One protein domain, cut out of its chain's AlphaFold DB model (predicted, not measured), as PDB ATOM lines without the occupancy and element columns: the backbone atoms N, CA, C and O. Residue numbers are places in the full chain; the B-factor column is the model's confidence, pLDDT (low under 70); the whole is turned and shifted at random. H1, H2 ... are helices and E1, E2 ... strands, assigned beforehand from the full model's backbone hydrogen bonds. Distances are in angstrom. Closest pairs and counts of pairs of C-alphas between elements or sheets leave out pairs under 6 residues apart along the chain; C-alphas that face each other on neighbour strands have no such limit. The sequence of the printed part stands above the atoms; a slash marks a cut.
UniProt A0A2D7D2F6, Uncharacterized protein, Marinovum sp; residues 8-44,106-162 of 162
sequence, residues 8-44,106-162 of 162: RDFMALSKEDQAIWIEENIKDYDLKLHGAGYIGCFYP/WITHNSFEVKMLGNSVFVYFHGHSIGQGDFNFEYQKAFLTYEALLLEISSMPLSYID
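AT A GLANCE: This is residues 8 to 44 and 106 to 162 of the 162 residues of an uncharacterized protein of Marinovum sp (UniProt A0A2D7D2F6). A strongly twisted sheet of five antiparallel strands curls round one helix, H4, and a second helix, H2, packs across the edge strand E4. The short helix H3 sits beside the strands near E2, and the short H1 only grazes the sheet. The printed part has 94 residues with four named helices and five named strands, in the order H1, H2, H3, E1, E2, E3, E4, H4, E5, and the sheet runs E4, E3, E2, E1, E5. The class is mixed, helices and strands, with 29 residues in helices and 39 in strands. The whole is compact, with a radius of gyration of the C-alphas of 13.0 A, and rounded, with spans of 34 by 28 by 22 A.

IN THESE COORDINATES: The printed part begins with H1, residues 8 to 11, whose C-alpha 8 stands at (136.607, 112.098, 137.788). H2, residues 15 to 25, is the longest helix by residues and measures 15.3 A from first to last C-alpha. H3 holds residues 29 to 33, and E1, residues 38 to 42, is 12.2 A long. After the cut, E2, residues 107 to 115, runs 26.0 A from C-alpha 107 at (123.222, 91.881, 122.657). E3, residues 120 to 131, is the longest strand by residues, at 32.2 A, and bends by 51 degrees at residue 128. E4, residues 134 to 143, is 24.7 A long and bends by 63 degrees at residue 140. H4, residues 146 to 154, measures 12.3 A. E5, residues 159 to 161, ends with C-alpha 161 at (123.966, 101.679, 115.703).

HOW THE PARTS SIT: In the sheet, E4 and E5 are the edge strands. E2, E3 and E4 form a meander, each strand the antiparallel neighbour of the one before, made of the hairpins E2 and E3, and E3 and E4. E4 and E3 stand at 155 degrees, with N 124 and O 141 at 2.8 A. E3 and E2 stand at 148 degrees, with N 110 and O 125 within hydrogen-bond range at 3.0 A. E2 and E1 stand at 145 degrees, with N 109 and O 40 at 2.8 A. E1 and E5 stand at 160 degrees, with N 160 and O 41 at 2.8 A. From edge to edge the strands' lines turn by 90 degrees. The sheet curls round H4, whose C-alpha 146 is 6.3 A from C-alpha 122 of E3, the closest pair of the two. The closest C-alphas of H4 and E5 are those of Ile 153 and Ser 159, 6.7 A apart. H2 is on the sheet at a height of 8.4 A, and its closest pair with E4 is C-alphas 19 and 139, 6.2 A apart. It lies over E4 and only just not over E3, with 4 of its 11 C-alphas falling on E4 and 2 on E3; at 67 degrees to E4 on the local plane it runs across the strands. H3 is on the sheet at a height of 6.4 A, over none of the strands; C-alphas 32 and 112 are its closest pair with E2, at 6.8 A. H1 and H2 are close but not clearly touching, with C-alphas 10 and 18 closest at 6.7 A. H2 and H4 are apart. In H2, H3 and H4 every O i to N i+4 pair is within hydrogen-bond range; H1 is too short for such a pair.

THE WHOLE: The C-alphas farthest apart are those of Gly 118 and Gln 132, at 39.1 A. Residues 45 to 105 are cut out, and C-alphas 44 and 106 are 7.2 A apart across the cut, in the link from E1 to E2. The links that are printed whole are tight. The mean pLDDT of the printed part is 92.9, and no printed residue is under 70.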
ATOM      1  N   ARG A   8     135.270 112.687 137.600       92.44
ATOM      2  CA  ARG A   8     136.607 112.098 137.788       92.44
ATOM      3  C   ARG A   8     136.658 111.065 138.925       92.44
ATOM      4  O   ARG A   8     137.367 110.076 138.802       92.44
ATOM      5  N   ASP A   9     135.943 111.322 140.023       93.50
ATOM      6  CA  ASP A   9     135.986 110.489 141.224       93.50
ATOM      7  C   ASP A   9     135.130 109.237 140.981       93.50
ATOM      8  O   ASP A   9     135.542 108.138 141.327       93.50
ATOM      9  N   PHE A  10     133.995 109.392 140.288       94.81
ATOM     10  CA  PHE A  10     133.173 108.278 139.813       94.81
ATOM     11  C   PHE A  10     133.943 107.371 138.842       94.81
ATOM     12  O   PHE A  10     133.968 106.157 139.009       94.81
ATOM     13  N   MET A  11     134.645 107.958 137.869       94.88
ATOM     14  CA  MET A  11     135.450 107.208 136.898       94.88
ATOM     15  C   MET A  11     136.647 106.476 137.529       94.88
ATOM     16  O   MET A  11     137.204 105.586 136.893       94.88
ATOM     17  N   ALA A  12     137.055 106.846 138.747       95.69
ATOM     18  CA  ALA A  12     138.129 106.186 139.488       95.69
ATOM     19  C   ALA A  12     137.653 104.982 140.325       95.69
ATOM     20  O   ALA A  12     138.488 104.236 140.834       95.69
ATOM     21  N   LEU A  13     136.338 104.804 140.484       96.50
ATOM     22  CA  LEU A  13     135.747 103.629 141.124       96.50
ATOM     23  C   LEU A  13     135.949 102.369 140.265       96.50
ATOM     24  O   LEU A  13     136.127 102.458 139.048       96.50
ATOM     25  N   SER A  14     135.883 101.194 140.898       97.38
ATOM     26  CA  SER A  14     135.825  99.910 140.185       97.38
ATOM     27  C   SER A  14     134.536  99.789 139.356       97.38
ATOM     28  O   SER A  14     133.586 100.545 139.573       97.38
ATOM     29  N   LYS A  15     134.472  98.842 138.406       96.88
ATOM     30  CA  LYS A  15     133.244  98.589 137.623       96.88
ATOM     31  C   LYS A  15     132.078  98.260 138.565       96.88
ATOM     32  O   LYS A  15     130.982  98.787 138.393       96.88
ATOM     33  N   GLU A  16     132.340  97.427 139.564       97.38
ATOM     34  CA  GLU A  16     131.376  96.993 140.571       97.38
ATOM     35  C   GLU A  16     130.894  98.172 141.425       97.38
ATOM     36  O   GLU A  16     129.690  98.371 141.575       97.38
ATOM     37  N   ASP A  17     131.812  99.011 141.913       97.25
ATOM     38  CA  ASP A  17     131.457 100.190 142.710       97.25
ATOM     39  C   ASP A  17     130.712 101.248 141.879       97.25
ATOM     40  O   ASP A  17     129.847 101.944 142.407       97.25
ATOM     41  N   GLN A  18     131.014 101.377 140.580       97.06
ATOM     42  CA  GLN A  18     130.247 102.234 139.672       97.06
ATOM     43  C   GLN A  18     128.810 101.730 139.525       97.06
ATOM     44  O   GLN A  18     127.891 102.539 139.634       97.06
ATOM     45  N   ALA A  19     128.615 100.424 139.314       96.19
ATOM     46  CA  ALA A  19     127.289  99.816 139.204       96.19
ATOM     47  C   ALA A  19     126.464 100.034 140.482       96.19
ATOM     48  O   ALA A  19     125.379 100.612 140.413       96.19
ATOM     49  N   ILE A  20     127.033  99.701 141.649       95.69
ATOM     50  CA  ILE A  20     126.398  99.925 142.960       95.69
ATOM     51  C   ILE A  20     126.047 101.404 143.133       95.69
ATOM     52  O   ILE A  20     124.927 101.750 143.507       95.69
ATOM     53  N   TRP A  21     126.984 102.303 142.817       95.06
ATOM     54  CA  TRP A  21     126.738 103.733 142.947       95.06
ATOM     55  C   TRP A  21     125.581 104.194 142.056       95.06
ATOM     56  O   TRP A  21     124.748 104.979 142.516       95.06
ATOM     57  N   ILE A  22     125.510 103.721 140.807       94.00
ATOM     58  CA  ILE A  22     124.424 104.052 139.875       94.00
ATOM     59  C   ILE A  22     123.077 103.598 140.450       94.00
ATOM     60  O   ILE A  22     122.166 104.419 140.544       94.00
ATOM     61  N   GLU A  23     122.967 102.338 140.869       92.62
ATOM     62  CA  GLU A  23     121.728 101.761 141.407       92.62
ATOM     63  C   GLU A  23     121.246 102.502 142.664       92.62
ATOM     64  O   GLU A  23     120.066 102.835 142.789       92.62
ATOM     65  N   GLU A  24     122.158 102.836 143.580       92.69
ATOM     66  CA  GLU A  24     121.811 103.494 144.844       92.69
ATOM     67  C   GLU A  24     121.505 104.993 144.695       92.69
ATOM     68  O   GLU A  24     120.777 105.571 145.511       92.69
ATOM     69  N   ASN A  25     122.088 105.659 143.690       91.75
ATOM     70  CA  ASN A  25     122.069 107.122 143.596       91.75
ATOM     71  C   ASN A  25     121.256 107.662 142.420       91.75
ATOM     72  O   ASN A  25     120.852 108.826 142.470       91.75
ATOM     73  N   ILE A  26     120.976 106.889 141.374       90.56
ATOM     74  CA  ILE A  26     120.163 107.371 140.257       90.56
ATOM     75  C   ILE A  26     118.691 107.132 140.562       90.56
ATOM     76  O   ILE A  26     118.182 106.017 140.540       90.56
ATOM     77  N   LYS A  27     117.970 108.227 140.823       87.12
ATOM     78  CA  LYS A  27     116.508 108.175 140.879       87.12
ATOM     79  C   LYS A  27     115.963 107.682 139.548       87.12
ATOM     80  O   LYS A  27     116.434 108.121 138.497       87.12
ATOM     81  N   ASP A  28     114.943 106.837 139.627       88.88
ATOM     82  CA  ASP A  28     114.280 106.267 138.456       88.88
ATOM     83  C   ASP A  28     115.265 105.482 137.566       88.88
ATOM     84  O   ASP A  28     115.124 105.479 136.345       88.88
ATOM     85  N   TYR A  29     116.285 104.855 138.175       89.56
ATOM     86  CA  TYR A  29     117.293 104.041 137.487       89.56
ATOM     87  C   TYR A  29     116.646 103.026 136.538       89.56
ATOM     88  O   TYR A  29     116.891 103.097 135.336       89.56
ATOM     89  N   ASP A  30     115.732 102.195 137.042       88.12
ATOM     90  CA  ASP A  30     115.027 101.191 136.232       88.12
ATOM     91  C   ASP A  30     114.255 101.826 135.065       88.12
ATOM     92  O   ASP A  30     114.327 101.371 133.926       88.12
ATOM     93  N   LEU A  31     113.560 102.942 135.307       89.50
ATOM     94  CA  LEU A  31     112.820 103.658 134.259       89.50
ATOM     95  C   LEU A  31     113.747 104.229 133.177       89.50
ATOM     96  O   LEU A  31     113.361 104.302 132.012       89.50
ATOM     97  N   LYS A  32     114.956 104.664 133.547       90.44
ATOM     98  CA  LYS A  32     115.970 105.135 132.593       90.44
ATOM     99  C   LYS A  32     116.562 103.980 131.799       90.44
ATOM    100  O   LYS A  32     116.726 104.118 130.590       90.44
ATOM    101  N   LEU A  33     116.845 102.869 132.473       89.69
ATOM    102  CA  LEU A  33     117.447 101.673 131.897       89.69
ATOM    103  C   LEU A  33     116.535 101.035 130.836       89.69
ATOM    104  O   LEU A  33     116.972 100.770 129.719       89.69
ATOM    105  N   HIS A  34     115.239 100.916 131.140       88.25
ATOM    106  CA  HIS A  34     114.215 100.394 130.222       88.25
ATOM    107  C   HIS A  34     113.522 101.496 129.388       88.25
ATOM    108  O   HIS A  34     112.485 101.263 128.769       88.25
ATOM    109  N   GLY A  35     114.066 102.718 129.397       85.69
ATOM    110  CA  GLY A  35     113.528 103.874 128.682       85.69
ATOM    111  C   GLY A  35     114.090 104.026 127.267       85.69
ATOM    112  O   GLY A  35     114.383 103.062 126.569       85.69
ATOM    113  N   ALA A  36     114.290 105.272 126.833       85.38
ATOM    114  CA  ALA A  36     114.817 105.608 125.504       85.38
ATOM    115  C   ALA A  36     116.350 105.436 125.377       85.38
ATOM    116  O   ALA A  36     116.990 106.175 124.634       85.38
ATOM    117  N   GLY A  37     116.946 104.518 126.142       90.00
ATOM    118  CA  GLY A  37     118.396 104.318 126.199       90.00
ATOM    119  C   GLY A  37     118.966 103.448 125.079       90.00
ATOM    120  O   GLY A  37     120.176 103.256 125.033       90.00
ATOM    121  N   TYR A  38     118.121 102.902 124.199       93.06
ATOM    122  CA  TYR A  38     118.544 102.050 123.088       93.06
ATOM    123  C   TYR A  38     119.483 102.795 122.130       93.06
ATOM    124  O   TYR A  38     119.165 103.893 121.677       93.06
ATOM    125  N   ILE A  39     120.630 102.184 121.828       95.25
ATOM    126  CA  ILE A  39     121.612 102.696 120.857       95.25
ATOM    127  C   ILE A  39     121.683 101.795 119.621       95.25
ATOM    128  O   ILE A  39     122.019 102.256 118.536       95.25
ATOM    129  N   GLY A  40     121.429 100.498 119.787       94.69
ATOM    130  CA  GLY A  40     121.691  99.509 118.755       94.69
ATOM    131  C   GLY A  40     121.930  98.124 119.338       94.69
ATOM    132  O   GLY A  40     121.556  97.840 120.479       94.69
ATOM    133  N   CYS A  41     122.593  97.261 118.580       95.38
ATOM    134  CA  CYS A  41     122.944  95.915 119.013       95.38
ATOM    135  C   CYS A  41     124.218  95.413 118.336       95.38
ATOM    136  O   CYS A  41     124.657  95.939 117.314       95.38
ATOM    137  N   PHE A  42     124.789  94.355 118.895       96.06
ATOM    138  CA  PHE A  42     125.887  93.631 118.283       96.06
ATOM    139  C   PHE A  42     125.703  92.131 118.462       96.06
ATOM    140  O   PHE A  42     125.041  91.675 119.399       96.06
ATOM    141  N   TYR A  43     126.308  91.370 117.558       95.12
ATOM    142  CA  TYR A  43     126.390  89.926 117.689       95.12
ATOM    143  C   TYR A  43     127.813  89.551 118.115       95.12
ATOM    144  O   TYR A  43     128.759  89.825 117.365       95.12
ATOM    145  N   PRO A  44     128.012  88.966 119.311       92.25
ATOM    146  CA  PRO A  44     129.337  88.556 119.746       92.25
ATOM    147  C   PRO A  44     129.887  87.492 118.790       92.25
ATOM    148  O   PRO A  44     129.169  86.599 118.361       92.25
ATOM    149  N   TRP A 106     121.898  88.043 120.078       93.56
ATOM    150  CA  TRP A 106     122.149  89.471 119.903       93.56
ATOM    151  C   TRP A 106     122.118  90.195 121.245       93.56
ATOM    152  O   TRP A 106     121.232  89.984 122.074       93.56
ATOM    153  N   ILE A 107     123.081  91.092 121.438       95.56
ATOM    154  CA  ILE A 107     123.222  91.881 122.657       95.56
ATOM    155  C   ILE A 107     122.892  93.333 122.333       95.56
ATOM    156  O   ILE A 107     123.457  93.934 121.420       95.56
ATOM    157  N   THR A 108     121.979  93.914 123.099       95.12
ATOM    158  CA  THR A 108     121.553  95.303 122.943       95.12
ATOM    159  C   THR A 108     122.536  96.264 123.604       95.12
ATOM    160  O   THR A 108     122.950  96.067 124.745       95.12
ATOM    161  N   HIS A 109     122.853  97.354 122.912       96.38
ATOM    162  CA  HIS A 109     123.527  98.517 123.473       96.38
ATOM    163  C   HIS A 109     122.501  99.446 124.115       96.38
ATOM    164  O   HIS A 109     121.573  99.911 123.446       96.38
ATOM    165  N   ASN A 110     122.688  99.757 125.397       96.31
ATOM    166  CA  ASN A 110     121.860 100.735 126.095       96.31
ATOM    167  C   ASN A 110     122.721 101.727 126.879       96.31
ATOM    168  O   ASN A 110     123.743 101.359 127.463       96.31
ATOM    169  N   SER A 111     122.334 102.998 126.879       97.12
ATOM    170  CA  SER A 111     122.985 104.023 127.682       97.12
ATOM    171  C   SER A 111     122.025 105.122 128.097       97.12
ATOM    172  O   SER A 111     121.054 105.435 127.413       97.12
ATOM    173  N   PHE A 112     122.364 105.790 129.193       95.75
ATOM    174  CA  PHE A 112     121.776 107.074 129.525       95.75
ATOM    175  C   PHE A 112     122.803 108.008 130.162       95.75
ATOM    176  O   PHE A 112     123.817 107.599 130.732       95.75
ATOM    177  N   GLU A 113     122.516 109.303 130.070       94.94
ATOM    178  CA  GLU A 113     123.322 110.347 130.688       94.94
ATOM    179  C   GLU A 113     123.043 110.432 132.198       94.94
ATOM    180  O   GLU A 113     121.893 110.539 132.650       94.94
ATOM    181  N   VAL A 114     124.119 110.456 132.981       93.38
ATOM    182  CA  VAL A 114     124.116 110.738 134.415       93.38
ATOM    183  C   VAL A 114     124.800 112.075 134.664       93.38
ATOM    184  O   VAL A 114     125.983 112.260 134.374       93.38
ATOM    185  N   LYS A 115     124.054 113.008 135.259       91.38
ATOM    186  CA  LYS A 115     124.573 114.318 135.657       91.38
ATOM    187  C   LYS A 115     125.368 114.195 136.954       91.38
ATOM    188  O   LYS A 115     124.815 113.808 137.982       91.38
ATOM    189  N   MET A 116     126.637 114.581 136.904       88.25
ATOM    190  CA  MET A 116     127.550 114.648 138.046       88.25
ATOM    191  C   MET A 116     127.776 116.115 138.453       88.25
ATOM    192  O   MET A 116     127.245 117.048 137.842       88.25
ATOM    193  N   LEU A 117     128.590 116.359 139.485       86.50
ATOM    194  CA  LEU A 117     129.059 117.717 139.759       86.50
ATOM    195  C   LEU A 117     129.931 118.214 138.596       86.50
ATOM    196  O   LEU A 117     131.002 117.671 138.343       86.50
ATOM    197  N   GLY A 118     129.475 119.260 137.907       77.06
ATOM    198  CA  GLY A 118     130.253 120.000 136.908       77.06
ATOM    199  C   GLY A 118     130.400 119.344 135.531       77.06
ATOM    200  O   GLY A 118     130.849 120.027 134.619       77.06
ATOM    201  N   ASN A 119     130.013 118.077 135.363       87.75
ATOM    202  CA  ASN A 119     130.028 117.347 134.089       87.75
ATOM    203  C   ASN A 119     128.996 116.212 134.100       87.75
ATOM    204  O   ASN A 119     128.438 115.890 135.148       87.75
ATOM    205  N   SER A 120     128.781 115.585 132.949       92.25
ATOM    206  CA  SER A 120     127.996 114.357 132.825       92.25
ATOM    207  C   SER A 120     128.881 113.172 132.456       92.25
ATOM    208  O   SER A 120     129.990 113.346 131.952       92.25
ATOM    209  N   VAL A 121     128.379 111.970 132.715       95.75
ATOM    210  CA  VAL A 121     128.930 110.717 132.191       95.75
ATOM    211  C   VAL A 121     127.823 109.935 131.491       95.75
ATOM    212  O   VAL A 121     126.644 110.102 131.805       95.75
ATOM    213  N   PHE A 122     128.204 109.070 130.564       96.75
ATOM    214  CA  PHE A 122     127.307 108.164 129.857       96.75
ATOM    215  C   PHE A 122     127.555 106.760 130.383       96.75
ATOM    216  O   PHE A 122     128.637 106.210 130.183       96.75
ATOM    217  N   VAL A 123     126.587 106.213 131.112       97.12
ATOM    218  CA  VAL A 123     126.669 104.850 131.652       97.12
ATOM    219  C   VAL A 123     126.160 103.880 130.601       97.12
ATOM    220  O   VAL A 123     125.150 104.154 129.958       97.12
ATOM    221  N   TYR A 124     126.882 102.793 130.379       97.88
ATOM    222  CA  TYR A 124     126.665 101.885 129.261       97.88
ATOM    223  C   TYR A 124     126.402 100.463 129.751       97.88
ATOM    224  O   TYR A 124     127.082  99.972 130.657       97.88
ATOM    225  N   PHE A 125     125.416  99.821 129.129       97.50
ATOM    226  CA  PHE A 125     124.880  98.520 129.497       97.50
ATOM    227  C   PHE A 125     124.777  97.607 128.275       97.50
ATOM    228  O   PHE A 125     124.492  98.054 127.161       97.50
ATOM    229  N   HIS A 126     124.956  96.313 128.524       96.81
ATOM    230  CA  HIS A 126     124.576  95.245 127.608       96.81
ATOM    231  C   HIS A 126     123.213  94.702 128.021       96.81
ATOM    232  O   HIS A 126     123.038  94.317 129.172       96.81
ATOM    233  N   GLY A 127     122.256  94.688 127.099       95.19
ATOM    234  CA  GLY A 127     120.934  94.106 127.301       95.19
ATOM    235  C   GLY A 127     120.845  92.726 126.669       95.19
ATOM    236  O   GLY A 127     121.023  92.591 125.460       95.19
ATOM    237  N   HIS A 128     120.524  91.720 127.473       93.25
ATOM    238  CA  HIS A 128     120.186  90.380 127.006       93.25
ATOM    239  C   HIS A 128     118.672  90.217 127.017       93.25
ATOM    240  O   HIS A 128     118.048  90.393 128.063       93.25
ATOM    241  N   SER A 129     118.076  89.890 125.870       89.06
ATOM    242  CA  SER A 129     116.637  89.626 125.798       89.06
ATOM    243  C   SER A 129     116.268  88.484 126.747       89.06
ATOM    244  O   SER A 129     116.889  87.423 126.727       89.06
ATOM    245  N   ILE A 130     115.242  88.696 127.568       89.31
ATOM    246  CA  ILE A 130     114.640  87.650 128.413       89.31
ATOM    247  C   ILE A 130     113.229  87.272 127.933       89.31
ATOM    248  O   ILE A 130     112.498  86.553 128.617       89.31
ATOM    249  N   GLY A 131     112.856  87.720 126.729       83.06
ATOM    250  CA  GLY A 131     111.548  87.498 126.111       83.06
ATOM    251  C   GLY A 131     110.543  88.631 126.360       83.06
ATOM    252  O   GLY A 131     110.745  89.508 127.188       83.06
ATOM    253  N   GLN A 132     109.444  88.630 125.592       78.81
ATOM    254  CA  GLN A 132     108.342  89.617 125.662       78.81
ATOM    255  C   GLN A 132     108.744  91.097 125.488       78.81
ATOM    256  O   GLN A 132     107.965  91.990 125.813       78.81
ATOM    257  N   GLY A 133     109.924  91.360 124.916       76.88
ATOM    258  CA  GLY A 133     110.454  92.715 124.741       76.88
ATOM    259  C   GLY A 133     111.148  93.274 125.983       76.88
ATOM    260  O   GLY A 133     111.444  94.466 126.006       76.88
ATOM    261  N   ASP A 134     111.404  92.435 126.989       84.62
ATOM    262  CA  ASP A 134     112.166  92.807 128.173       84.62
ATOM    263  C   ASP A 134     113.626  92.345 128.071       84.62
ATOM    264  O   ASP A 134     113.959  91.381 127.369       84.62
ATOM    265  N   PHE A 135     114.498  93.048 128.786       91.00
ATOM    266  CA  PHE A 135     115.939  92.853 128.744       91.00
ATOM    267  C   PHE A 135     116.507  92.784 130.156       91.00
ATOM    268  O   PHE A 135     116.217  93.623 131.003       91.00
ATOM    269  N   ASN A 136     117.394  91.822 130.381       93.56
ATOM    270  CA  ASN A 136     118.292  91.852 131.520       93.56
ATOM    271  C   ASN A 136     119.517  92.696 131.157       93.56
ATOM    272  O   ASN A 136     120.294  92.312 130.279       93.56
ATOM    273  N   PHE A 137     119.675  93.843 131.811       95.38
ATOM    274  CA  PHE A 137     120.778  94.758 131.552       95.38
ATOM    275  C   PHE A 137     121.932  94.547 132.531       95.38
ATOM    276  O   PHE A 137     121.753  94.580 133.744       95.38
ATOM    277  N   GLU A 138     123.139  94.412 131.992       96.06
ATOM    278  CA  GLU A 138     124.377  94.368 132.763       96.06
ATOM    279  C   GLU A 138     125.192  95.638 132.518       96.06
ATOM    280  O   GLU A 138     125.535  95.959 131.373       96.06
ATOM    281  N   TYR A 139     125.552  96.340 133.596       97.50
ATOM    282  CA  TYR A 139     126.473  97.472 133.523       97.50
ATOM    283  C   TYR A 139     127.819  97.037 132.948       97.50
ATOM    284  O   TYR A 139     128.396  96.042 133.380       97.50
ATOM    285  N   GLN A 140     128.346  97.811 132.004       97.25
ATOM    286  CA  GLN A 140     129.636  97.542 131.380       97.25
ATOM    287  C   GLN A 140     130.684  98.561 131.804       97.25
ATOM    288  O   GLN A 140     131.742  98.185 132.311       97.25
ATOM    289  N   LYS A 141     130.409  99.847 131.568       97.31
ATOM    290  CA  LYS A 141     131.387 100.930 131.718       97.31
ATOM    291  C   LYS A 141     130.698 102.291 131.670       97.31
ATOM    292  O   LYS A 141     129.580 102.410 131.179       97.31
ATOM    293  N   ALA A 142     131.395 103.334 132.109       97.50
ATOM    294  CA  ALA A 142     130.999 104.715 131.879       97.50
ATOM    295  C   ALA A 142     131.980 105.447 130.959       97.50
ATOM    296  O   ALA A 142     133.180 105.162 130.925       97.50
ATOM    297  N   PHE A 143     131.462 106.430 130.233       97.50
ATOM    298  CA  PHE A 143     132.219 107.264 129.309       97.50
ATOM    299  C   PHE A 143     132.055 108.736 129.672       97.50
ATOM    300  O   PHE A 143     130.984 109.177 130.086       97.50
ATOM    301  N   LEU A 144     133.123 109.517 129.501       95.81
ATOM    302  CA  LEU A 144     133.081 110.967 129.723       95.81
ATOM    303  C   LEU A 144     132.341 111.708 128.602       95.81
ATOM    304  O   LEU A 144     131.853 112.810 128.825       95.81
ATOM    305  N   THR A 145     132.275 111.124 127.405       96.06
ATOM    306  CA  THR A 145     131.562 111.692 126.259       96.06
ATOM    307  C   THR A 145     130.795 110.607 125.516       96.06
ATOM    308  O   THR A 145     131.163 109.430 125.566       96.06
ATOM    309  N   TYR A 146     129.732 111.004 124.818       95.50
ATOM    310  CA  TYR A 146     128.922 110.079 124.032       95.50
ATOM    311  C   TYR A 146     129.694 109.559 122.812       95.50
ATOM    312  O   TYR A 146     129.590 108.394 122.451       95.50
ATOM    313  N   GLU A 147     130.564 110.380 122.224       96.81
ATOM    314  CA  GLU A 147     131.411 109.987 121.095       96.81
ATOM    315  C   GLU A 147     132.382 108.863 121.472       96.81
ATOM    316  O   GLU A 147     132.625 107.966 120.669       96.81
ATOM    317  N   ALA A 148     132.919 108.880 122.698       97.25
ATOM    318  CA  ALA A 148     133.788 107.812 123.183       97.25
ATOM    319  C   ALA A 148     133.027 106.486 123.344       97.25
ATOM    320  O   ALA A 148     133.571 105.430 123.029       97.25
ATOM    321  N   LEU A 149     131.766 106.550 123.784       97.25
ATOM    322  CA  LEU A 149     130.867 105.398 123.835       97.25
ATOM    323  C   LEU A 149     130.585 104.847 122.428       97.25
ATOM    324  O   LEU A 149     130.738 103.652 122.194       97.25
ATOM    325  N   LEU A 150     130.228 105.708 121.473       96.62
ATOM    326  CA  LEU A 150     129.952 105.278 120.097       96.62
ATOM    327  C   LEU A 150     131.184 104.667 119.416       96.62
ATOM    328  O   LEU A 150     131.048 103.712 118.649       96.62
ATOM    329  N   LEU A 151     132.383 105.183 119.704       96.12
ATOM    330  CA  LEU A 151     133.632 104.620 119.193       96.12
ATOM    331  C   LEU A 151     133.887 103.206 119.739       96.12
ATOM    332  O   LEU A 151     134.304 102.337 118.976       96.12
ATOM    333  N   GLU A 152     133.610 102.971 121.026       95.25
ATOM    334  CA  GLU A 152     133.679 101.635 121.631       95.25
ATOM    335  C   GLU A 152     132.705 100.680 120.929       95.25
ATOM    336  O   GLU A 152     133.121  99.638 120.423       95.25
ATOM    337  N   ILE A 153     131.429 101.067 120.821       95.25
ATOM    338  CA  ILE A 153     130.379 100.256 120.189       95.25
ATOM    339  C   ILE A 153     130.734  99.923 118.735       95.25
ATOM    340  O   ILE A 153     130.598  98.779 118.309       95.25
ATOM    341  N   SER A 154     131.252 100.896 117.982       93.69
ATOM    342  CA  SER A 154     131.634 100.714 116.573       93.69
ATOM    343  C   SER A 154     132.804  99.745 116.380       93.69
ATOM    344  O   SER A 154     133.044  99.280 115.266       93.69
ATOM    345  N   SER A 155     133.559  99.459 117.443       92.00
ATOM    346  CA  SER A 155     134.655  98.488 117.414       92.00
ATOM    347  C   SER A 155     134.204  97.051 117.701       92.00
ATOM    348  O   SER A 155     134.994  96.124 117.509       92.00
ATOM    349  N   MET A 156     132.950  96.850 118.130       92.88
ATOM    350  CA  MET A 156     132.416  95.528 118.456       92.88
ATOM    351  C   MET A 156     132.089  94.702 117.195       92.88
ATOM    352  O   MET A 156     131.789  95.268 116.136       92.88
ATOM    353  N   PRO A 157     132.149  93.357 117.272       89.19
ATOM    354  CA  PRO A 157     131.814  92.488 116.147       89.19
ATOM    355  C   PRO A 157     130.360  92.672 115.713       89.19
ATOM    356  O   PRO A 157     129.479  92.729 116.560       89.19
ATOM    357  N   LEU A 158     130.118  92.760 114.398       90.81
ATOM    358  CA  LEU A 158     128.777  92.924 113.813       90.81
ATOM    359  C   LEU A 158     127.905  93.939 114.575       90.81
ATOM    360  O   LEU A 158     126.762  93.660 114.922       90.81
ATOM    361  N   SER A 159     128.486  95.100 114.861       91.56
ATOM    362  CA  SER A 159     127.813  96.183 115.566       91.56
ATOM    363  C   SER A 159     126.926  96.997 114.627       91.56
ATOM    364  O   SER A 159     127.335  97.354 113.516       91.56
ATOM    365  N   TYR A 160     125.721  97.305 115.097       90.50
ATOM    366  CA  TYR A 160     124.737  98.158 114.446       90.50
ATOM    367  C   TYR A 160     124.331  99.246 115.431       90.50
ATOM    368  O   TYR A 160     123.943  98.959 116.561       90.50
ATOM    369  N   ILE A 161     124.423 100.492 114.982       90.12
ATOM    370  CA  ILE A 161     123.966 101.679 115.703       90.12
ATOM    371  C   ILE A 161     122.750 102.207 114.935       90.12
ATOM    372  O   ILE A 161     122.821 102.292 113.704       90.12
ATOM    373  N   ASP A 162     121.663 102.494 115.648       84.25
ATOM    374  CA  ASP A 162     120.396 103.017 115.103       84.25
ATOM    375  C   ASP A 162     120.445 104.539 114.859       84.25
ATOM    376  O   ASP A 162     121.120 105.257 115.641       84.25
TER     377      ASP A 162